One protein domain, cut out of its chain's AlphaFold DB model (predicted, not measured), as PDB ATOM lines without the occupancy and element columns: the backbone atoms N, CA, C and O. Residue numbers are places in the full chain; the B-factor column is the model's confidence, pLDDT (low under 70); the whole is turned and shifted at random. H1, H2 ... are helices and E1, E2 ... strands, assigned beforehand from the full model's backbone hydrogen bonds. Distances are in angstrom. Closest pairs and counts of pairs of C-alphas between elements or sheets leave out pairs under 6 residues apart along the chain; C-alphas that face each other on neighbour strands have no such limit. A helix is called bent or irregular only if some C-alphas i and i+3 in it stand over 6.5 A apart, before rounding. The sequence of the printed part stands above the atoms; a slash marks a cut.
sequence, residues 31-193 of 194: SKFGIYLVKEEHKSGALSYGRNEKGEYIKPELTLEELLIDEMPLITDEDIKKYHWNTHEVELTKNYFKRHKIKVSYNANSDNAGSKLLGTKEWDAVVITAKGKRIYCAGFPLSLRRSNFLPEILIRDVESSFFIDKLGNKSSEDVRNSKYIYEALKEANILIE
ATOM      1  N   SER A  31      29.876  47.575 156.115       79.81
ATOM      2  CA  SER A  31      30.687  46.370 156.042       79.81
ATOM      3  C   SER A  31      30.791  45.777 157.443       79.81
ATOM      4  O   SER A  31      31.166  46.472 158.395       79.81
ATOM      5  N   LYS A  32      30.430  44.501 157.605       91.62
ATOM      6  CA  LYS A  32      30.481  43.854 158.930       91.62
ATOM      7  C   LYS A  32      31.911  43.767 159.432       91.62
ATOM      8  O   LYS A  32      32.135  43.711 160.634       91.62
ATOM      9  N   PHE A  33      32.865  43.793 158.517       95.12
ATOM     10  CA  PHE A  33      34.277  43.913 158.799       95.12
ATOM     11  C   PHE A  33      34.939  44.725 157.702       95.12
ATOM     12  O   PHE A  33      34.545  44.620 156.543       95.12
ATOM     13  N   GLY A  34      35.960  45.498 158.035       95.69
ATOM     14  CA  GLY A  34      36.756  46.172 157.021       95.69
ATOM     15  C   GLY A  34      38.143  46.523 157.519       95.69
ATOM     16  O   GLY A  34      38.312  46.847 158.695       95.69
ATOM     17  N   ILE A  35      39.115  46.483 156.613       97.00
ATOM     18  CA  ILE A  35      40.464  47.006 156.842       97.00
ATOM     19  C   ILE A  35      40.641  48.225 155.961       97.00
ATOM     20  O   ILE A  35      40.450  48.140 154.752       97.00
ATOM     21  N   TYR A  36      41.020  49.340 156.566       97.44
ATOM     22  CA  TYR A  36      41.198  50.617 155.887       97.44
ATOM     23  C   TYR A  36      42.621  51.102 156.103       97.44
ATOM     24  O   TYR A  36      43.144  50.972 157.210       97.44
ATOM     25  N   LEU A  37      43.236  51.674 155.070       97.56
ATOM     26  CA  LEU A  37      44.512  52.365 155.233       97.56
ATOM     27  C   LEU A  37      44.325  53.601 156.108       97.56
ATOM     28  O   LEU A  37      43.336  54.321 155.983       97.56
ATOM     29  N   VAL A  38      45.287  53.840 156.989       97.62
ATOM     30  CA  VAL A  38      45.446  55.124 157.670       97.62
ATOM     31  C   VAL A  38      45.995  56.125 156.659       97.62
ATOM     32  O   VAL A  38      46.939  55.817 155.924       97.62
ATOM     33  N   LYS A  39      45.412  57.326 156.632       96.81
ATOM     34  CA  LYS A  39      45.868  58.402 155.751       96.81
ATOM     35  C   LYS A  39      47.302  58.802 156.071       96.81
ATOM     36  O   LYS A  39      47.725  58.742 157.225       96.81
ATOM     37  N   GLU A  40      48.030  59.237 155.047       94.19
ATOM     38  CA  GLU A  40      49.458  59.560 155.129       94.19
ATOM     39  C   GLU A  40      49.783  60.501 156.298       94.19
ATOM     40  O   GLU A  40      50.702  60.233 157.068       94.19
ATOM     41  N   GLU A  41      48.969  61.539 156.501       94.62
ATOM     42  CA  GLU A  41      49.131  62.525 157.571       94.62
ATOM     43  C   GLU A  41      49.058  61.947 158.996       94.62
ATOM     44  O   GLU A  41      49.529  62.586 159.932       94.62
ATOM     45  N   HIS A  42      48.471  60.758 159.184       95.56
ATOM     46  CA  HIS A  42      48.310  60.119 160.495       95.56
ATOM     47  C   HIS A  42      49.222  58.897 160.686       95.56
ATOM     48  O   HIS A  42      49.303  58.384 161.801       95.56
ATOM     49  N   LYS A  43      49.935  58.424 159.649       91.38
ATOM     50  CA  LYS A  43      50.732  57.182 159.725       91.38
ATOM     51  C   LYS A  43      51.803  57.218 160.814       91.38
ATOM     52  O   LYS A  43      51.932  56.254 161.563       91.38
ATOM     53  N   SER A  44      52.537  58.326 160.940       86.94
ATOM     54  CA  SER A  44      53.617  58.460 161.932       86.94
ATOM     55  C   SER A  44      53.119  58.413 163.376       86.94
ATOM     56  O   SER A  44      53.832  57.921 164.245       86.94
ATOM     57  N   GLY A  45      51.898  58.893 163.625       90.81
ATOM     58  CA  GLY A  45      51.281  58.917 164.951       90.81
ATOM     59  C   GLY A  45      50.425  57.691 165.271       90.81
ATOM     60  O   GLY A  45      49.949  57.578 166.397       90.81
ATOM     61  N   ALA A  46      50.202  56.784 164.311       92.56
ATOM     62  CA  ALA A  46      49.208  55.716 164.431       92.56
ATOM     63  C   ALA A  46      49.671  54.476 165.198       92.56
ATOM     64  O   ALA A  46      48.844  53.722 165.709       92.56
ATOM     65  N   LEU A  47      50.977  54.229 165.245       91.00
ATOM     66  CA  LEU A  47      51.522  52.952 165.686       91.00
ATOM     67  C   LEU A  47      52.554  53.136 166.791       91.00
ATOM     68  O   LEU A  47      53.372  54.053 166.766       91.00
ATOM     69  N   SER A  48      52.549  52.194 167.729       87.44
ATOM     70  CA  SER A  48      53.590  52.079 168.742       87.44
ATOM     71  C   SER A  48      54.896  51.592 168.109       87.44
ATOM     72  O   SER A  48      55.009  50.414 167.752       87.44
ATOM     73  N   TYR A  49      55.896  52.466 168.005       84.50
ATOM     74  CA  TYR A  49      57.243  52.124 167.539       84.50
ATOM     75  C   TYR A  49      58.291  52.342 168.626       84.50
ATOM     76  O   TYR A  49      58.196  53.254 169.443       84.50
ATOM     77  N   GLY A  50      59.342  51.521 168.598       84.25
ATOM     78  CA  GLY A  50      60.438  51.624 169.559       84.25
ATOM     79  C   GLY A  50      60.027  51.221 170.975       84.25
ATOM     80  O   GLY A  50      58.899  50.797 171.230       84.25
ATOM     81  N   ARG A  51      60.981  51.300 171.905       85.88
ATOM     82  CA  ARG A  51      60.778  50.929 173.308       85.88
ATOM     83  C   ARG A  51      61.327  52.005 174.237       85.88
ATOM     84  O   ARG A  51      62.347  52.615 173.930       85.88
ATOM     85  N   ASN A  52      60.654  52.220 175.362       87.56
ATOM     86  CA  ASN A  52      61.120  53.091 176.438       87.56
ATOM     87  C   ASN A  52      62.253  52.424 177.249       87.56
ATOM     88  O   ASN A  52      62.624  51.275 177.005       87.56
ATOM     89  N   GLU A  53      62.774  53.123 178.260       88.06
ATOM     90  CA  GLU A  53      63.842  52.625 179.148       88.06
ATOM     91  C   GLU A  53      63.474  51.333 179.900       88.06
ATOM     92  O   GLU A  53      64.350  50.582 180.324       88.06
ATOM     93  N   LYS A  54      62.175  51.041 180.040       85.25
ATOM     94  CA  LYS A  54      61.646  49.818 180.666       85.25
ATOM     95  C   LYS A  54      61.456  48.673 179.664       85.25
ATOM     96  O   LYS A  54      61.010  47.592 180.043       85.25
ATOM     97  N   GLY A  55      61.780  48.890 178.389       84.12
ATOM     98  CA  GLY A  55      61.592  47.914 177.319       84.12
ATOM     99  C   GLY A  55      60.137  47.752 176.863       84.12
ATOM    100  O   GLY A  55      59.838  46.791 176.148       84.12
ATOM    101  N   GLU A  56      59.243  48.657 177.263       85.12
ATOM    102  CA  GLU A  56      57.840  48.701 176.836       85.12
ATOM    103  C   GLU A  56      57.710  49.520 175.556       85.12
ATOM    104  O   GLU A  56      58.464  50.470 175.354       85.12
ATOM    105  N   TYR A  57      56.747  49.179 174.701       86.94
ATOM    106  CA  TYR A  57      56.488  49.953 173.494       86.94
ATOM    107  C   TYR A  57      56.070  51.391 173.819       86.94
ATOM    108  O   TYR A  57      55.300  51.635 174.752       86.94
ATOM    109  N   ILE A  58      56.590  52.348 173.048       88.25
ATOM    110  CA  ILE A  58      56.163  53.746 173.143       88.25
ATOM    111  C   ILE A  58      54.757  53.831 172.551       88.25
ATOM    112  O   ILE A  58      54.531  53.347 171.445       88.25
ATOM    113  N   LYS A  59      53.814  54.407 173.300       89.06
ATOM    114  CA  LYS A  59      52.416  54.543 172.870       89.06
ATOM    115  C   LYS A  59      52.296  55.446 171.632       89.06
ATOM    116  O   LYS A  59      53.104  56.366 171.502       89.06
ATOM    117  N   PRO A  60      51.291  55.217 170.768       92.12
ATOM    118  CA  PRO A  60      51.036  56.081 169.623       92.12
ATOM    119  C   PRO A  60      50.653  57.495 170.081       92.12
ATOM    120  O   PRO A  60      50.113  57.680 171.175       92.12
ATOM    121  N   GLU A  61      50.922  58.481 169.229       93.56
ATOM    122  CA  GLU A  61      50.554  59.885 169.464       93.56
ATOM    123  C   GLU A  61      49.053  60.121 169.277       93.56
ATOM    124  O   GLU A  61      48.478  60.990 169.929       93.56
ATOM    125  N   LEU A  62      48.427  59.334 168.396       94.12
ATOM    126  CA  LEU A  62      47.010  59.408 168.069       94.12
ATOM    127  C   LEU A  62      46.268  58.201 168.641       94.12
ATOM    128  O   LEU A  62      46.723  57.057 168.562       94.12
ATOM    129  N   THR A  63      45.082  58.450 169.183       93.88
ATOM    130  CA  THR A  63      44.142  57.395 169.563       93.88
ATOM    131  C   THR A  63      43.516  56.751 168.327       93.88
ATOM    132  O   THR A  63      43.481  57.331 167.239       93.88
ATOM    133  N   LEU A  64      42.977  55.540 168.490       93.94
ATOM    134  CA  LEU A  64      42.332  54.796 167.406       93.94
ATOM    135  C   LEU A  64      41.173  55.581 166.765       93.94
ATOM    136  O   LEU A  64      40.930  55.471 165.562       93.94
ATOM    137  N   GLU A  65      40.457  56.372 167.555       95.00
ATOM    138  CA  GLU A  65      39.320  57.198 167.155       95.00
ATOM    139  C   GLU A  65      39.755  58.450 166.383       95.00
ATOM    140  O   GLU A  65      39.052  58.879 165.468       95.00
ATOM    141  N   GLU A  66      40.935  58.994 166.682       96.06
ATOM    142  CA  GLU A  66      41.495  60.168 166.002       96.06
ATOM    143  C   GLU A  66      42.070  59.836 164.621       96.06
ATOM    144  O   GLU A  66      42.240  60.727 163.793       96.06
ATOM    145  N   LEU A  67      42.354  58.561 164.328       96.81
ATOM    146  CA  LEU A  67      42.938  58.164 163.047       96.81
ATOM    147  C   LEU A  67      42.032  58.505 161.857       96.81
ATOM    148  O   LEU A  67      40.883  58.058 161.764       96.81
ATOM    149  N   LEU A  68      42.569  59.258 160.899       97.06
ATOM    150  CA  LEU A  68      41.958  59.419 159.593       97.06
ATOM    151  C   LEU A  68      42.285  58.189 158.753       97.06
ATOM    152  O   LEU A  68      43.434  57.755 158.681       97.06
ATOM    153  N   ILE A  69      41.257  57.631 158.125       97.00
ATOM    154  CA  ILE A  69      41.359  56.448 157.274       97.00
ATOM    155  C   ILE A  69      40.859  56.772 155.871       97.00
ATOM    156  O   ILE A  69      40.063  57.700 155.689       97.00
ATOM    157  N   ASP A  70      41.333  56.017 154.889       96.12
ATOM    158  CA  ASP A  70      40.838  56.092 153.522       96.12
ATOM    159  C   ASP A  70      39.358  55.700 153.447       96.12
ATOM    160  O   ASP A  70      38.861  54.887 154.227       96.12
ATOM    161  N   GLU A  71      38.635  56.284 152.488       91.69
ATOM    162  CA  GLU A  71      37.202  56.017 152.313       91.69
ATOM    163  C   GLU A  71      36.928  54.600 151.795       91.69
ATOM    164  O   GLU A  71      35.883  54.018 152.092       91.69
ATOM    165  N   MET A  72      37.857  54.050 151.009       93.06
ATOM    166  CA  MET A  72      37.714  52.741 150.384       93.06
ATOM    167  C   MET A  72      38.470  51.680 151.196       93.06
ATOM    168  O   MET A  72      39.676  51.828 151.404       93.06
ATOM    169  N   PRO A  73      37.799  50.605 151.652       94.81
ATOM    170  CA  PRO A  73      38.471  49.531 152.370       94.81
ATOM    171  C   PRO A  73      39.409  48.746 151.446       94.81
ATOM    172  O   PRO A  73      39.098  48.517 150.277       94.81
ATOM    173  N   LEU A  74      40.522  48.267 152.004       94.25
ATOM    174  CA  LEU A  74      41.406  47.284 151.370       94.25
ATOM    175  C   LEU A  74      40.719  45.924 151.234       94.25
ATOM    176  O   LEU A  74      40.853  45.258 150.210       94.25
ATOM    177  N   ILE A  75      40.002  45.511 152.283       94.25
ATOM    178  CA  ILE A  75      39.174  44.303 152.301       94.25
ATOM    179  C   ILE A  75      37.893  44.548 153.095       94.25
ATOM    180  O   ILE A  75      37.875  45.346 154.035       94.25
ATOM    181  N   THR A  76      36.844  43.816 152.736       95.06
ATOM    182  CA  THR A  76      35.511  43.848 153.357       95.06
ATOM    183  C   THR A  76      35.120  42.475 153.905       95.06
ATOM    184  O   THR A  76      35.867  41.504 153.764       95.06
ATOM    185  N   ASP A  77      33.933  42.343 154.503       93.38
ATOM    186  CA  ASP A  77      33.430  41.037 154.942       93.38
ATOM    187  C   ASP A  77      33.169  40.060 153.783       93.38
ATOM    188  O   ASP A  77      33.194  38.852 153.997       93.38
ATOM    189  N   GLU A  78      33.025  40.534 152.541       94.25
ATOM    190  CA  GLU A  78      32.947  39.657 151.360       94.25
ATOM    191  C   GLU A  78      34.279  38.953 151.040       94.25
ATOM    192  O   GLU A  78      34.317  37.896 150.396       94.25
ATOM    193  N   ASP A  79      35.392  39.552 151.459       95.19
ATOM    194  CA  ASP A  79      36.744  39.047 151.228       95.19
ATOM    195  C   ASP A  79      37.184  38.061 152.308       95.19
ATOM    196  O   ASP A  79      38.145  37.315 152.106       95.19
ATOM    197  N   ILE A  80      36.462  38.006 153.428       94.94
ATOM    198  CA  ILE A  80      36.848  37.252 154.616       94.94
ATOM    199  C   ILE A  80      35.946  36.051 154.795       94.94
ATOM    200  O   ILE A  80      34.724  36.109 154.717       94.94
ATOM    201  N   LYS A  81      36.584  34.921 155.069       95.12
ATOM    202  CA  LYS A  81      35.896  33.710 155.472       95.12
ATOM    203  C   LYS A  81      35.666  33.717 156.979       95.12
ATOM    204  O   LYS A  81      34.531  33.512 157.400       95.12
ATOM    205  N   LYS A  82      36.731  33.897 157.770       96.25
ATOM    206  CA  LYS A  82      36.737  33.744 159.236       96.25
ATOM    207  C   LYS A  82      37.831  34.585 159.896       96.25
ATOM    208  O   LYS A  82      38.899  34.759 159.316       96.25
ATOM    209  N   TYR A  83      37.581  35.008 161.131       96.81
ATOM    210  CA  TYR A  83      38.583  35.492 162.081       96.81
ATOM    211  C   TYR A  83      38.762  34.440 163.181       96.81
ATOM    212  O   TYR A  83      37.820  34.160 163.926       96.81
ATOM    213  N   HIS A  84      39.952  33.861 163.305       97.00
ATOM    214  CA  HIS A  84      40.264  32.864 164.332       97.00
ATOM    215  C   HIS A  84      40.732  33.569 165.606       97.00
ATOM    216  O   HIS A  84      41.781  34.209 165.624       97.00
ATOM    217  N   TRP A  85      39.940  33.478 166.675       96.25
ATOM    218  CA  TRP A  85      40.142  34.229 167.916       96.25
ATOM    219  C   TRP A  85      41.491  33.932 168.568       96.25
ATOM    220  O   TRP A  85      42.247  34.852 168.858       96.25
ATOM    221  N   ASN A  86      41.807  32.646 168.733       94.31
ATOM    222  CA  ASN A  86      42.962  32.189 169.506       94.31
ATOM    223  C   ASN A  86      44.304  32.528 168.847       94.31
ATOM    224  O   ASN A  86      45.320  32.644 169.528       94.31
ATOM    225  N   THR A  87      44.316  32.651 167.519       94.69
ATOM    226  CA  THR A  87      45.527  32.905 166.731       94.69
ATOM    227  C   THR A  87      45.579  34.314 166.149       94.69
ATOM    228  O   THR A  87      46.627  34.720 165.655       94.69
ATOM    229  N   HIS A  88      44.468  35.058 166.199       95.69
ATOM    230  CA  HIS A  88      44.268  36.319 165.480       95.69
ATOM    231  C   HIS A  88      44.613  36.214 163.984       95.69
ATOM    232  O   HIS A  88      45.209  37.114 163.387       95.69
ATOM    233  N   GLU A  89      44.242  35.085 163.383       96.56
ATOM    234  CA  GLU A  89      44.369  34.831 161.952       96.56
ATOM    235  C   GLU A  89      43.093  35.248 161.217       96.56
ATOM    236  O   GLU A  89      41.984  34.873 161.608       96.56
ATOM    237  N   VAL A  90      43.247  35.969 160.109       96.69
ATOM    238  CA  VAL A  90      42.152  36.323 159.204       96.69
ATOM    239  C   VAL A  90      42.244  35.465 157.948       96.69
ATOM    240  O   VAL A  90      43.144  35.623 157.122       96.69
ATOM    241  N   GLU A  91      41.299  34.540 157.800       96.12
ATOM    242  CA  GLU A  91      41.193  33.651 156.646       96.12
ATOM    243  C   GLU A  91      40.418  34.335 155.518       96.12
ATOM    244  O   GLU A  91      39.278  34.768 155.709       96.12
ATOM    245  N   LEU A  92      41.007  34.387 154.323       95.56
ATOM    246  CA  LEU A  92      40.422  35.046 153.156       95.56
ATOM    247  C   LEU A  92      39.589  34.070 152.310       95.56
ATOM    248  O   LEU A  92      39.827  32.859 152.273       95.56
ATOM    249  N   THR A  93      38.584  34.579 151.596       95.31
ATOM    250  CA  THR A  93      37.762  33.747 150.709       95.31
ATOM    251  C   THR A  93      38.527  33.354 149.446       95.31
ATOM    252  O   THR A  93      39.364  34.088 148.928       95.31
ATOM    253  N   LYS A  94      38.173  32.214 148.838       92.19
ATOM    254  CA  LYS A  94      38.722  31.832 147.520       92.19
ATOM    255  C   LYS A  94      38.429  32.877 146.433       92.19
ATOM    256  O   LYS A  94      39.178  32.974 145.462       92.19
ATOM    257  N   ASN A  95      37.336  33.629 146.569       91.12
ATOM    258  CA  ASN A  95      36.958  34.668 145.614       91.12
ATOM    259  C   ASN A  95      37.910  35.863 145.677       91.12
ATOM    260  O   ASN A  95      38.259  36.389 144.622       91.12
ATOM    261  N   TYR A  96      38.398  36.220 146.868       93.00
ATOM    262  CA  TYR A  96      39.431  37.239 147.032       93.00
ATOM    263  C   TYR A  96      40.659  36.955 146.155       93.00
ATOM    264  O   TYR A  96      41.028  37.777 145.314       93.00
ATOM    265  N   PHE A  97      41.219  35.746 146.261       89.69
ATOM    266  CA  PHE A  97      42.386  35.328 145.476       89.69
ATOM    267  C   PHE A  97      42.123  35.316 143.969       89.69
ATOM    268  O   PHE A  97      42.983  35.715 143.182       89.69
ATOM    269  N   LYS A  98      40.924  34.896 143.546       87.00
ATOM    270  CA  LYS A  98      40.529  34.915 142.128       87.00
ATOM    271  C   LYS A  98      40.459  36.335 141.568       87.00
ATOM    272  O   LYS A  98      40.939  36.556 140.459       87.00
ATOM    273  N   ARG A  99      39.876  37.278 142.320       86.00
ATOM    274  CA  ARG A  99      39.741  38.685 141.907       86.00
ATOM    275  C   ARG A  99      41.101  39.364 141.776       86.00
ATOM    276  O   ARG A  99      41.363  40.006 140.764       86.00
ATOM    277  N   HIS A 100      41.974  39.163 142.757       81.94
ATOM    278  CA  HIS A 100      43.236  39.896 142.846       81.94
ATOM    279  C   HIS A 100      44.418  39.193 142.158       81.94
ATOM    280  O   HIS A 100      45.495  39.770 142.053       81.94
ATOM    281  N   LYS A 101      44.238  37.955 141.664       80.69
ATOM    282  CA  LYS A 101      45.288  37.138 141.018       80.69
ATOM    283  C   LYS A 101      46.571  37.022 141.863       80.69
ATOM    284  O   LYS A 101      47.667  36.878 141.322       80.69
ATOM    285  N   ILE A 102      46.431  37.077 143.187       76.62
ATOM    286  CA  ILE A 102      47.558  37.072 144.121       76.62
ATOM    287  C   ILE A 102      48.106  35.649 144.226       76.62
ATOM    288  O   ILE A 102      47.364  34.697 144.469       76.62
ATOM    289  N   LYS A 103      49.425  35.510 144.071       66.44
ATOM    290  CA  LYS A 103      50.171  34.302 144.431       66.44
ATOM    291  C   LYS A 103      51.111  34.652 145.576       66.44
ATOM    292  O   LYS A 103      52.163  35.249 145.347       66.44
ATOM    293  N   VAL A 104      50.731  34.300 146.800       65.19
ATOM    294  CA  VAL A 104      51.618  34.433 147.956       65.19
ATOM    295  C   VAL A 104      52.461  33.171 148.051       65.19
ATOM    296  O   VAL A 104      51.948  32.103 148.355       65.19
ATOM    297  N   SER A 105      53.763  33.281 147.797       62.28
ATOM    298  CA  SER A 105      54.711  32.275 148.265       62.28
ATOM    299  C   SER A 105      55.240  32.728 149.620       62.28
ATOM    300  O   SER A 105      55.952  33.731 149.726       62.28
ATOM    301  N   TYR A 106      54.871  32.008 150.680       55.75
ATOM    302  CA  TYR A 106      55.483  32.237 151.981       55.75
ATOM    303  C   TYR A 106      56.920  31.719 151.929       55.75
ATOM    304  O   TYR A 106      57.178  30.521 152.025       55.75
ATOM    305  N   ASN A 107      57.870  32.630 151.747       57.50
ATOM    306  CA  ASN A 107      59.273  32.335 151.960       57.50
ATOM    307  C   ASN A 107      59.691  32.989 153.273       57.50
ATOM    308  O   ASN A 107      59.894  34.203 153.326       57.50
ATOM    309  N   ALA A 108      59.853  32.182 154.323       52.19
ATOM    310  CA  ALA A 108      60.321  32.652 155.624       52.19
ATOM    311  C   ALA A 108      61.662  33.413 155.538       52.19
ATOM    312  O   ALA A 108      61.968  34.176 156.448       52.19
ATOM    313  N   ASN A 109      62.445  33.214 154.463       51.09
ATOM    314  CA  ASN A 109      63.719  33.886 154.184       51.09
ATOM    315  C   ASN A 109      63.608  35.154 153.319       51.09
ATOM    316  O   ASN A 109      64.636  35.746 153.008       51.09
ATOM    317  N   SER A 110      62.409  35.567 152.906       55.62
ATOM    318  CA  SER A 110      62.228  36.800 152.131       55.62
ATOM    319  C   SER A 110      62.034  38.012 153.042       55.62
ATOM    320  O   SER A 110      61.247  37.963 153.986       55.62
ATOM    321  N   ASP A 111      62.742  39.106 152.749       62.69
ATOM    322  CA  ASP A 111      62.511  40.432 153.334       62.69
ATOM    323  C   ASP A 111      61.217  41.032 152.769       62.69
ATOM    324  O   ASP A 111      61.238  42.005 152.019       62.69
ATOM    325  N   ASN A 112      60.079  40.401 153.056       65.75
ATOM    326  CA  ASN A 112      58.788  40.941 152.652       65.75
ATOM    327  C   ASN A 112      58.476  42.148 153.540       65.75
ATOM    328  O   ASN A 112      58.076  41.997 154.694       65.75
ATOM    329  N   ALA A 113      58.719  43.326 152.983       80.19
ATOM    330  CA  ALA A 113      58.172  44.585 153.447       80.19
ATOM    331  C   ALA A 113      56.685  44.663 153.051       80.19
ATOM    332  O   ALA A 113      56.324  44.207 151.960       80.19
ATOM    333  N   GLY A 114      55.828  45.219 153.910       87.81
ATOM    334  CA  GLY A 114      54.404  45.379 153.582       87.81
ATOM    335  C   GLY A 114      53.585  44.079 153.612       87.81
ATOM    336  O   GLY A 114      53.956  43.096 154.257       87.81
ATOM    337  N   SER A 115      52.458  44.076 152.893       89.75
ATOM    338  CA  SER A 115      51.601  42.903 152.668       89.75
ATOM    339  C   SER A 115      51.269  42.766 151.185       89.75
ATOM    340  O   SER A 115      50.688  43.655 150.563       89.75
ATOM    341  N   LYS A 116      51.605  41.610 150.611       88.94
ATOM    342  CA  LYS A 116      51.220  41.238 149.243       88.94
ATOM    343  C   LYS A 116      49.746  40.882 149.155       88.94
ATOM    344  O   LYS A 116      49.161  41.081 148.095       88.94
ATOM    345  N   LEU A 117      49.171  40.335 150.230       90.62
ATOM    346  CA  LEU A 117      47.735  40.102 150.305       90.62
ATOM    347  C   LEU A 117      47.008  41.435 150.212       90.62
ATOM    348  O   LEU A 117      46.268  41.651 149.266       90.62
ATOM    349  N   LEU A 118      47.295  42.359 151.122       91.81
ATOM    350  CA  LEU A 118      46.555  43.611 151.251       91.81
ATOM    351  C   LEU A 118      47.025  44.717 150.291       91.81
ATOM    352  O   LEU A 118      46.398  45.769 150.229       91.81
ATOM    353  N   GLY A 119      48.107  44.492 149.538       90.62
ATOM    354  CA  GLY A 119      48.663  45.468 148.599       90.62
ATOM    355  C   GLY A 119      49.321  46.673 149.279       90.62
ATOM    356  O   GLY A 119      49.353  47.755 148.694       90.62
ATOM    357  N   THR A 120      49.826  46.500 150.500       91.88
ATOM    358  CA  THR A 120      50.421  47.563 151.321       91.88
ATOM    359  C   THR A 120      51.945  47.504 151.307       91.88
ATOM    360  O   THR A 120      52.547  46.467 151.009       91.88
ATOM    361  N   LYS A 121      52.580  48.630 151.627       90.44
ATOM    362  CA  LYS A 121      54.033  48.800 151.724       90.44
ATOM    363  C   LYS A 121      54.485  48.803 153.182       90.44
ATOM    364  O   LYS A 121      53.675  48.780 154.108       90.44
ATOM    365  N   GLU A 122      55.793  48.823 153.403       87.12
ATOM    366  CA  GLU A 122      56.361  49.167 154.702       87.12
ATOM    367  C   GLU A 122      55.816  50.493 155.240       87.12
ATOM    368  O   GLU A 122      55.501  51.396 154.467       87.12
ATOM    369  N   TRP A 123      55.741  50.613 156.568       85.81
ATOM    370  CA  TRP A 123      55.260  51.811 157.278       85.81
ATOM    371  C   TRP A 123      53.799  52.184 157.042       85.81
ATOM    372  O   TRP A 123      53.292  53.077 157.719       85.81
ATOM    373  N   ASP A 124      53.094  51.488 156.151       93.50
ATOM    374  CA  ASP A 124      51.650  51.593 156.113       93.50
ATOM    375  C   ASP A 124      51.071  51.147 157.464       93.50
ATOM    376  O   ASP A 124      51.575  50.243 158.147       93.50
ATOM    377  N   ALA A 125      49.982  51.804 157.833       95.81
ATOM    378  CA  ALA A 125      49.169  51.465 158.980       95.81
ATOM    379  C   ALA A 125      47.741  51.242 158.498       95.81
ATOM    380  O   ALA A 125      47.279  51.887 157.553       95.81
ATOM    381  N   VAL A 126      47.038  50.325 159.148       97.38
ATOM    382  CA  VAL A 126      45.628  50.064 158.884       97.38
ATOM    383  C   VAL A 126      44.817  50.151 160.158       97.38
ATOM    384  O   VAL A 126      45.281  49.786 161.238       97.38
ATOM    385  N   VAL A 127      43.574  50.591 160.016       97.50
ATOM    386  CA  VAL A 127      42.543  50.431 161.037       97.50
ATOM    387  C   VAL A 127      41.670  49.259 160.642       97.50
ATOM    388  O   VAL A 127      41.139  49.200 159.530       97.50
ATOM    389  N   ILE A 128      41.500  48.339 161.582       96.75
ATOM    390  CA  ILE A 128      40.572  47.228 161.441       96.75
ATOM    391  C   ILE A 128      39.271  47.602 162.131       96.75
ATOM    392  O   ILE A 128      39.255  48.128 163.248       96.75
ATOM    393  N   THR A 129      38.170  47.325 161.447       96.62
ATOM    394  CA  THR A 129      36.818  47.592 161.920       96.62
ATOM    395  C   THR A 129      35.988  46.318 161.923       96.62
ATOM    396  O   THR A 129      36.135  45.471 161.041       96.62
ATOM    397  N   ALA A 130      35.090  46.197 162.896       95.69
ATOM    398  CA  ALA A 130      34.083  45.149 162.963       95.69
ATOM    399  C   ALA A 130      32.756  45.760 163.422       95.69
ATOM    400  O   ALA A 130      32.701  46.479 164.415       95.69
ATOM    401  N   LYS A 131      31.686  45.513 162.666       93.50
ATOM    402  CA  LYS A 131      30.345  46.068 162.875       93.50
ATOM    403  C   LYS A 131      30.352  47.596 163.081       93.50
ATOM    404  O   LYS A 131      29.765  48.111 164.025       93.50
ATOM    405  N   GLY A 132      31.079  48.314 162.220       90.19
ATOM    406  CA  GLY A 132      31.225  49.777 162.287       90.19
ATOM    407  C   GLY A 132      32.114  50.295 163.429       90.19
ATOM    408  O   GLY A 132      32.425  51.481 163.475       90.19
ATOM    409  N   LYS A 133      32.576  49.423 164.332       94.44
ATOM    410  CA  LYS A 133      33.472  49.769 165.440       94.44
ATOM    411  C   LYS A 133      34.925  49.637 164.998       94.44
ATOM    412  O   LYS A 133      35.293  48.615 164.421       94.44
ATOM    413  N   ARG A 134      35.771  50.623 165.305       95.50
ATOM    414  CA  ARG A 134      37.232  50.482 165.183       95.50
ATOM    415  C   ARG A 134      37.716  49.587 166.318       95.50
ATOM    416  O   ARG A 134      37.392  49.854 167.473       95.50
ATOM    417  N   ILE A 135      38.420  48.506 165.985       94.31
ATOM    418  CA  ILE A 135      38.810  47.480 166.963       94.31
ATOM    419  C   ILE A 135      40.297  47.526 167.319       94.31
ATOM    420  O   ILE A 135      40.619  47.305 168.481       94.31
ATOM    421  N   TYR A 136      41.187  47.852 166.376       91.19
ATOM    422  CA  TYR A 136      42.587  48.226 166.643       91.19
ATOM    423  C   TYR A 136      43.285  48.734 165.372       91.19
ATOM    424  O   TYR A 136      42.766  48.598 164.259       91.19
ATOM    425  N   CYS A 137      44.475  49.312 165.559       94.94
ATOM    426  CA  CYS A 137      45.396  49.701 164.498       94.94
ATOM    427  C   CYS A 137      46.569  48.709 164.424       94.94
ATOM    428  O   CYS A 137      47.063  48.253 165.457       94.94
ATOM    429  N   ALA A 138      46.987  48.354 163.211       95.19
ATOM    430  CA  ALA A 138      48.111  47.457 162.958       95.19
ATOM    431  C   ALA A 138      48.999  48.016 161.846       95.19
ATOM    432  O   ALA A 138      48.512  48.679 160.929       95.19
ATOM    433  N   GLY A 139      50.298  47.749 161.930       93.88
ATOM    434  CA  GLY A 139      51.274  48.214 160.949       93.88
ATOM    435  C   GLY A 139      51.840  47.111 160.074       93.88
ATOM    436  O   GLY A 139      51.675  45.918 160.344       93.88
ATOM    437  N   PHE A 140      52.593  47.522 159.059       90.06
ATOM    438  CA  PHE A 140      53.405  46.607 158.268       90.06
ATOM    439  C   PHE A 140      54.898  46.845 158.513       90.06
ATOM    440  O   PHE A 140      55.374  47.986 158.470       90.06
ATOM    441  N   PRO A 141      55.669  45.781 158.777       78.44
ATOM    442  CA  PRO A 141      57.091  45.910 159.034       78.44
ATOM    443  C   PRO A 141      57.875  46.196 157.743       78.44
ATOM    444  O   PRO A 141      57.509  45.749 156.659       78.44
ATOM    445  N   LEU A 142      59.010  46.886 157.890       75.69
ATOM    446  CA  LEU A 142      60.003  47.103 156.824       75.69
ATOM    447  C   LEU A 142      60.730  45.798 156.457       75.69
ATOM    448  O   LEU A 142      60.964  45.482 155.300       75.69
ATOM    449  N   SER A 143      61.076  45.013 157.476       78.88
ATOM    450  CA  SER A 143      61.486  43.614 157.369       78.88
ATOM    451  C   SER A 143      61.389  43.009 158.760       78.88
ATOM    452  O   SER A 143      61.985  43.532 159.703       78.88
ATOM    453  N   LEU A 144      60.682  41.887 158.893       71.25
ATOM    454  CA  LEU A 144      60.575  41.161 160.165       71.25
ATOM    455  C   LEU A 144      61.934  40.703 160.714       71.25
ATOM    456  O   LEU A 144      62.066  40.489 161.913       71.25
ATOM    457  N   ARG A 145      62.939  40.535 159.845       72.94
ATOM    458  CA  ARG A 145      64.276  40.063 160.230       72.94
ATOM    459  C   ARG A 145      65.270  41.188 160.477       72.94
ATOM    460  O   ARG A 145      66.193  41.008 161.262       72.94
ATOM    461  N   ARG A 146      65.133  42.301 159.751       74.06
ATOM    462  CA  ARG A 146      66.149  43.365 159.713       74.06
ATOM    463  C   ARG A 146      65.721  44.646 160.415       74.06
ATOM    464  O   ARG A 146      66.574  45.487 160.681       74.06
ATOM    465  N   SER A 147      64.429  44.832 160.677       75.44
ATOM    466  CA  SER A 147      63.952  46.059 161.306       75.44
ATOM    467  C   SER A 147      64.121  45.999 162.821       75.44
ATOM    468  O   SER A 147      63.590  45.111 163.480       75.44
ATOM    469  N   ASN A 148      64.785  47.012 163.373       75.25
ATOM    470  CA  ASN A 148      64.760  47.306 164.808       75.25
ATOM    471  C   ASN A 148      63.527  48.140 165.210       75.25
ATOM    472  O   ASN A 148      63.325  48.426 166.387       75.25
ATOM    473  N   PHE A 149      62.694  48.521 164.237       78.81
ATOM    474  CA  PHE A 149      61.516  49.369 164.399       78.81
ATOM    475  C   PHE A 149      60.273  48.625 163.905       78.81
ATOM    476  O   PHE A 149      59.656  48.987 162.905       78.81
ATOM    477  N   LEU A 150      59.950  47.511 164.557       85.88
ATOM    478  CA  LEU A 150      58.714  46.778 164.288       85.88
ATOM    479  C   LEU A 150      57.576  47.381 165.122       85.88
ATOM    480  O   LEU A 150      57.810  47.635 166.307       85.88
ATOM    481  N   PRO A 151      56.376  47.591 164.551       89.38
ATOM    482  CA  PRO A 151      55.245  48.078 165.327       89.38
ATOM    483  C   PRO A 151      54.802  47.020 166.344       89.38
ATOM    484  O   PRO A 151      54.993  45.822 166.123       89.38
ATOM    485  N   GLU A 152      54.216  47.456 167.462       90.38
ATOM    486  CA  GLU A 152      53.728  46.540 168.505       90.38
ATOM    487  C   GLU A 152      52.696  45.546 167.962       90.38
ATOM    488  O   GLU A 152      52.768  44.363 168.276       90.38
ATOM    489  N   ILE A 153      51.767  46.003 167.120       92.75
ATOM    490  CA  ILE A 153      50.799  45.150 166.424       92.75
ATOM    491  C   ILE A 153      51.107  45.208 164.934       92.75
ATOM    492  O   ILE A 153      51.135  46.293 164.346       92.75
ATOM    493  N   LEU A 154      51.336  44.051 164.316       92.56
ATOM    494  CA  LEU A 154      51.719  43.966 162.910       92.56
ATOM    495  C   LEU A 154      50.923  42.923 162.141       92.56
ATOM    496  O   LEU A 154      50.501  41.913 162.699       92.56
ATOM    497  N   ILE A 155      50.768  43.152 160.840       93.12
ATOM    498  CA  ILE A 155      50.183  42.180 159.920       93.12
ATOM    499  C   ILE A 155      51.291  41.405 159.211       93.12
ATOM    500  O   ILE A 155      52.270  41.981 158.730       93.12
ATOM    501  N   ARG A 156      51.117  40.085 159.125       90.31
ATOM    502  CA  ARG A 156      52.029  39.177 158.430       90.31
ATOM    503  C   ARG A 156      51.263  38.210 157.539       90.31
ATOM    504  O   ARG A 156      50.471  37.401 158.019       90.31
ATOM    505  N   ASP A 157      51.581  38.248 156.252       90.06
ATOM    506  CA  ASP A 157      50.995  37.350 155.262       90.06
ATOM    507  C   ASP A 157      51.413  35.892 155.476       90.06
ATOM    508  O   ASP A 157      52.570  35.581 155.785       90.06
ATOM    509  N   VAL A 158      50.477  34.994 155.193       87.94
ATOM    510  CA  VAL A 158      50.718  33.587 154.863       87.94
ATOM    511  C   VAL A 158      49.947  33.238 153.582       87.94
ATOM    512  O   VAL A 158      49.349  34.104 152.952       87.94
ATOM    513  N   GLU A 159      50.017  31.989 153.119       84.94
ATOM    514  CA  GLU A 159      49.552  31.625 151.772       84.94
ATOM    515  C   GLU A 159      48.078  31.988 151.499       84.94
ATOM    516  O   GLU A 159      47.773  32.558 150.451       84.94
ATOM    517  N   SER A 160      47.171  31.692 152.438       87.88
ATOM    518  CA  SER A 160      45.718  31.882 152.273       87.88
ATOM    519  C   SER A 160      45.062  32.807 153.308       87.88
ATOM    520  O   SER A 160      43.834  32.897 153.379       87.88
ATOM    521  N   SER A 161      45.862  33.460 154.140       93.88
ATOM    522  CA  SER A 161      45.419  34.234 155.301       93.88
ATOM    523  C   SER A 161      46.517  35.204 155.726       93.88
ATOM    524  O   SER A 161      47.618  35.198 155.176       93.88
ATOM    525  N   PHE A 162      46.238  36.044 156.714       93.94
ATOM    526  CA  PHE A 162      47.272  36.808 157.399       93.94
ATOM    527  C   PHE A 162      47.063  36.749 158.907       93.94
ATOM    528  O   PHE A 162      45.938  36.638 159.396       93.94
ATOM    529  N   PHE A 163      48.170  36.828 159.635       94.56
ATOM    530  CA  PHE A 163      48.173  36.962 161.082       94.56
ATOM    531  C   PHE A 163      48.261  38.423 161.470       94.56
ATOM    532  O   PHE A 163      48.911  39.224 160.795       94.56
ATOM    533  N   ILE A 164      47.638  38.737 162.593       94.81
ATOM    534  CA  ILE A 164      47.753  40.021 163.259       94.81
ATOM    535  C   ILE A 164      48.515  39.736 164.536       94.81
ATOM    536  O   ILE A 164      47.911  39.346 165.527       94.81
ATOM    537  N   ASP A 165      49.837  39.859 164.492       92.06
ATOM    538  CA  ASP A 165      50.753  39.492 165.569       92.06
ATOM    539  C   ASP A 165      50.936  40.657 166.561       92.06
ATOM    540  O   ASP A 165      50.917  41.822 166.166       92.06
ATOM    541  N   LYS A 166      51.160  40.343 167.846       90.81
ATOM    542  CA  LYS A 166      51.643  41.302 168.855       90.81
ATOM    543  C   LYS A 166      53.093  40.994 169.189       90.81
ATOM    544  O   LYS A 166      53.423  39.889 169.622       90.81
ATOM    545  N   LEU A 167      53.946  41.992 169.037       86.81
ATOM    546  CA  LEU A 167      55.308  42.007 169.540       86.81
ATOM    547  C   LEU A 167      55.338  42.658 170.923       86.81
ATOM    548  O   LEU A 167      54.534  43.526 171.234       86.81
ATOM    549  N   GLY A 168      56.285  42.262 171.772       75.81
ATOM    550  CA  GLY A 168      56.436  42.840 173.111       75.81
ATOM    551  C   GLY A 168      56.484  41.799 174.216       75.81
ATOM    552  O   GLY A 168      56.442  40.593 173.972       75.81
ATOM    553  N   ASN A 169      56.628  42.271 175.451       66.31
ATOM    554  CA  ASN A 169      56.707  41.389 176.610       66.31
ATOM    555  C   ASN A 169      55.319  40.837 176.961       66.31
ATOM    556  O   ASN A 169      54.313  41.532 176.841       66.31
ATOM    557  N   LYS A 170      55.276  39.602 177.479       62.59
ATOM    558  CA  LYS A 170      54.042  38.959 177.978       62.59
ATOM    559  C   LYS A 170      53.359  39.732 179.117       62.59
ATOM    560  O   LYS A 170      52.224  39.426 179.450       62.59
ATOM    561  N   SER A 171      54.061  40.681 179.734       58.59
ATOM    562  CA  SER A 171      53.567  41.491 180.846       58.59
ATOM    563  C   SER A 171      52.682  42.664 180.418       58.59
ATOM    564  O   SER A 171      51.952  43.168 181.264       58.59
ATOM    565  N   SER A 172      52.735  43.115 179.155       71.25
ATOM    566  CA  SER A 172      51.800  44.139 178.670       71.25
ATOM    567  C   SER A 172      50.495  43.492 178.220       71.25
ATOM    568  O   SER A 172      50.508  42.463 177.536       71.25
ATOM    569  N   GLU A 173      49.371  44.102 178.602       80.50
ATOM    570  CA  GLU A 173      48.042  43.662 178.180       80.50
ATOM    571  C   GLU A 173      47.992  43.541 176.652       80.50
ATOM    572  O   GLU A 173      48.422  44.427 175.913       80.50
ATOM    573  N   ASP A 174      47.535  42.392 176.166       87.69
ATOM    574  CA  ASP A 174      47.331  42.182 174.742       87.69
ATOM    575  C   ASP A 174      45.957  42.712 174.360       87.69
ATOM    576  O   ASP A 174      44.946  42.033 174.538       87.69
ATOM    577  N   VAL A 175      45.932  43.939 173.838       87.25
ATOM    578  CA  VAL A 175      44.688  44.627 173.480       87.25
ATOM    579  C   VAL A 175      43.834  43.825 172.501       87.25
ATOM    580  O   VAL A 175      42.614  43.954 172.556       87.25
ATOM    581  N   ARG A 176      44.440  42.945 171.681       91.56
ATOM    582  CA  ARG A 176      43.737  42.051 170.742       91.56
ATOM    583  C   ARG A 176      42.785  41.082 171.454       91.56
ATOM    584  O   ARG A 176      41.791  40.677 170.862       91.56
ATOM    585  N   ASN A 177      43.057  40.762 172.721       92.31
ATOM    586  CA  ASN A 177      42.249  39.874 173.564       92.31
ATOM    587  C   ASN A 177      41.167  40.605 174.370       92.31
ATOM    588  O   ASN A 177      40.522  40.001 175.230       92.31
ATOM    589  N   SER A 178      40.957  41.902 174.137       93.94
ATOM    590  CA  SER A 178      39.939  42.645 174.872       93.94
ATOM    591  C   SER A 178      38.528  42.127 174.564       93.94
ATOM    592  O   SER A 178      38.183  41.788 173.427       93.94
ATOM    593  N   LYS A 179      37.666  42.130 175.589       95.06
ATOM    594  CA  LYS A 179      36.250  41.755 175.453       95.06
ATOM    595  C   LYS A 179      35.538  42.586 174.379       95.06
ATOM    596  O   LYS A 179      34.687  42.071 173.668       95.06
ATOM    597  N   TYR A 180      35.904  43.859 174.248       94.69
ATOM    598  CA  TYR A 180      35.346  44.758 173.242       94.69
ATOM    599  C   TYR A 180      35.550  44.237 171.811       94.69
ATOM    600  O   TYR A 180      34.594  44.185 171.037       94.69
ATOM    601  N   ILE A 181      36.766  43.795 171.477       95.38
ATOM    602  CA  ILE A 181      37.079  43.247 170.151       95.38
ATOM    603  C   ILE A 181      36.351  41.922 169.937       95.38
ATOM    604  O   ILE A 181      35.760  41.719 168.877       95.38
ATOM    605  N   TYR A 182      36.366  41.041 170.942       96.44
ATOM    606  CA  TYR A 182      35.669  39.756 170.882       96.44
ATOM    607  C   TYR A 182      34.187  39.942 170.520       96.44
ATOM    608  O   TYR A 182      33.706  39.350 169.553       96.44
ATOM    609  N   GLU A 183      33.472  40.815 171.241       96.81
ATOM    610  CA  GLU A 183      32.049  41.065 170.982       96.81
ATOM    611  C   GLU A 183      31.824  41.712 169.608       96.81
ATOM    612  O   GLU A 183      30.920  41.303 168.887       96.81
ATOM    613  N   ALA A 184      32.674  42.654 169.183       96.00
ATOM    614  CA  ALA A 184      32.552  43.274 167.861       96.00
ATOM    615  C   ALA A 184      32.717  42.256 166.712       96.00
ATOM    616  O   ALA A 184      31.945  42.265 165.750       96.00
ATOM    617  N   LEU A 185      33.683  41.337 166.816       96.25
ATOM    618  CA  LEU A 185      33.896  40.266 165.832       96.25
ATOM    619  C   LEU A 185      32.761  39.230 165.844       96.25
ATOM    620  O   LEU A 185      32.387  38.692 164.795       96.25
ATOM    621  N   LYS A 186      32.202  38.950 167.026       96.25
ATOM    622  CA  LYS A 186      31.049  38.063 167.203       96.25
ATOM    623  C   LYS A 186      29.780  38.661 166.598       96.25
ATOM    624  O   LYS A 186      29.099  37.978 165.838       96.25
ATOM    625  N   GLU A 187      29.505  39.940 166.850       95.31
ATOM    626  CA  GLU A 187      28.404  40.705 166.243       95.31
ATOM    627  C   GLU A 187      28.528  40.784 164.713       95.31
ATOM    628  O   GLU A 187      27.527  40.729 163.996       95.31
ATOM    629  N   ALA A 188      29.757  40.872 164.196       94.44
ATOM    630  CA  ALA A 188      30.044  40.813 162.764       94.44
ATOM    631  C   ALA A 188      29.814  39.417 162.146       94.44
ATOM    632  O   ALA A 188      29.774  39.295 160.921       94.44
ATOM    633  N   ASN A 189      29.619  38.376 162.968       95.12
ATOM    634  CA  ASN A 189      29.429  36.981 162.562       95.12
ATOM    635  C   ASN A 189      30.593  36.418 161.721       95.12
ATOM    636  O   ASN A 189      30.381  35.677 160.762       95.12
ATOM    637  N   ILE A 190      31.827  36.780 162.082       94.75
ATOM    638  CA  ILE A 190      33.053  36.270 161.438       94.75
ATOM    639  C   ILE A 190      33.964  35.501 162.402       94.75
ATOM    640  O   ILE A 190      34.896  34.831 161.961       94.75
ATOM    641  N   LEU A 191      33.713  35.608 163.709       96.25
ATOM    642  CA  LEU A 191      34.540  35.034 164.765       96.25
ATOM    643  C   LEU A 191      34.440  33.502 164.825       96.25
ATOM    644  O   LEU A 191      33.349  32.936 164.776       96.25
ATOM    645  N   ILE A 192      35.581  32.837 165.009       96.25
ATOM    646  CA  ILE A 192      35.698  31.405 165.296       96.25
ATOM    647  C   ILE A 192      36.650  31.197 166.475       96.25
ATOM    648  O   ILE A 192      37.750  31.734 166.491       96.25
ATOM    649  N   GLU A 193      36.239  30.377 167.438       90.12
ATOM    650  CA  GLU A 193      36.964  30.127 168.698       90.12
ATOM    651  C   GLU A 193      37.787  28.827 168.696       90.12
ATOM    652  O   GLU A 193      38.246  28.387 169.748       90.12
TER     653      GLU A 193
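This is residues 31 to 193 of the 194 residues of the protein "Putative lipoprotein" of Clostridium argentinense CDC 2741 (UniProt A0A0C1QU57). Amid long loops, with little regular structure, two small antiparallel sheets, E2-E3-E7-E6 and E1-E4-E5, make a sandwich, strands crossed; H3 covers one face of E1-E4-E5, H1 the other. The 163 printed residues run E1 H1 E2 E3 H2 E4 E5 E6 E7 H3, class mixed, 61 in named elements. The whole is compact, radius of gyration of the C-alphas 15.1 A, spanning 46 by 36 by 32 A.

E1, residues 33 to 37, neighbours E4, 125 to 130 (N 34 to O 129, 3.0 A); E4 and E5, 133 to 139, form a hairpin (N 128 to O 136, 3.0 A). H1, 40 to 46, irregular (C-alphas 41 and 44 7.5 A apart; O i to N i+4 1 of 3, i+3 3 of 4), and H3, 179 to 187, are on opposite faces. H2, 94 to 100, only grazes the other sheet: E2, 80 to 84; E3, 89 to 92; E7, 161 to 166; E6, 153 to 157.

C-alpha 33 is at (34.277, 43.913, 158.799), C-alpha 187 at (28.404, 40.705, 166.243). E5 spans 18.4 A.

The printed part has no cut; residues 103 to 112 and 169 to 171 have pLDDT under 70.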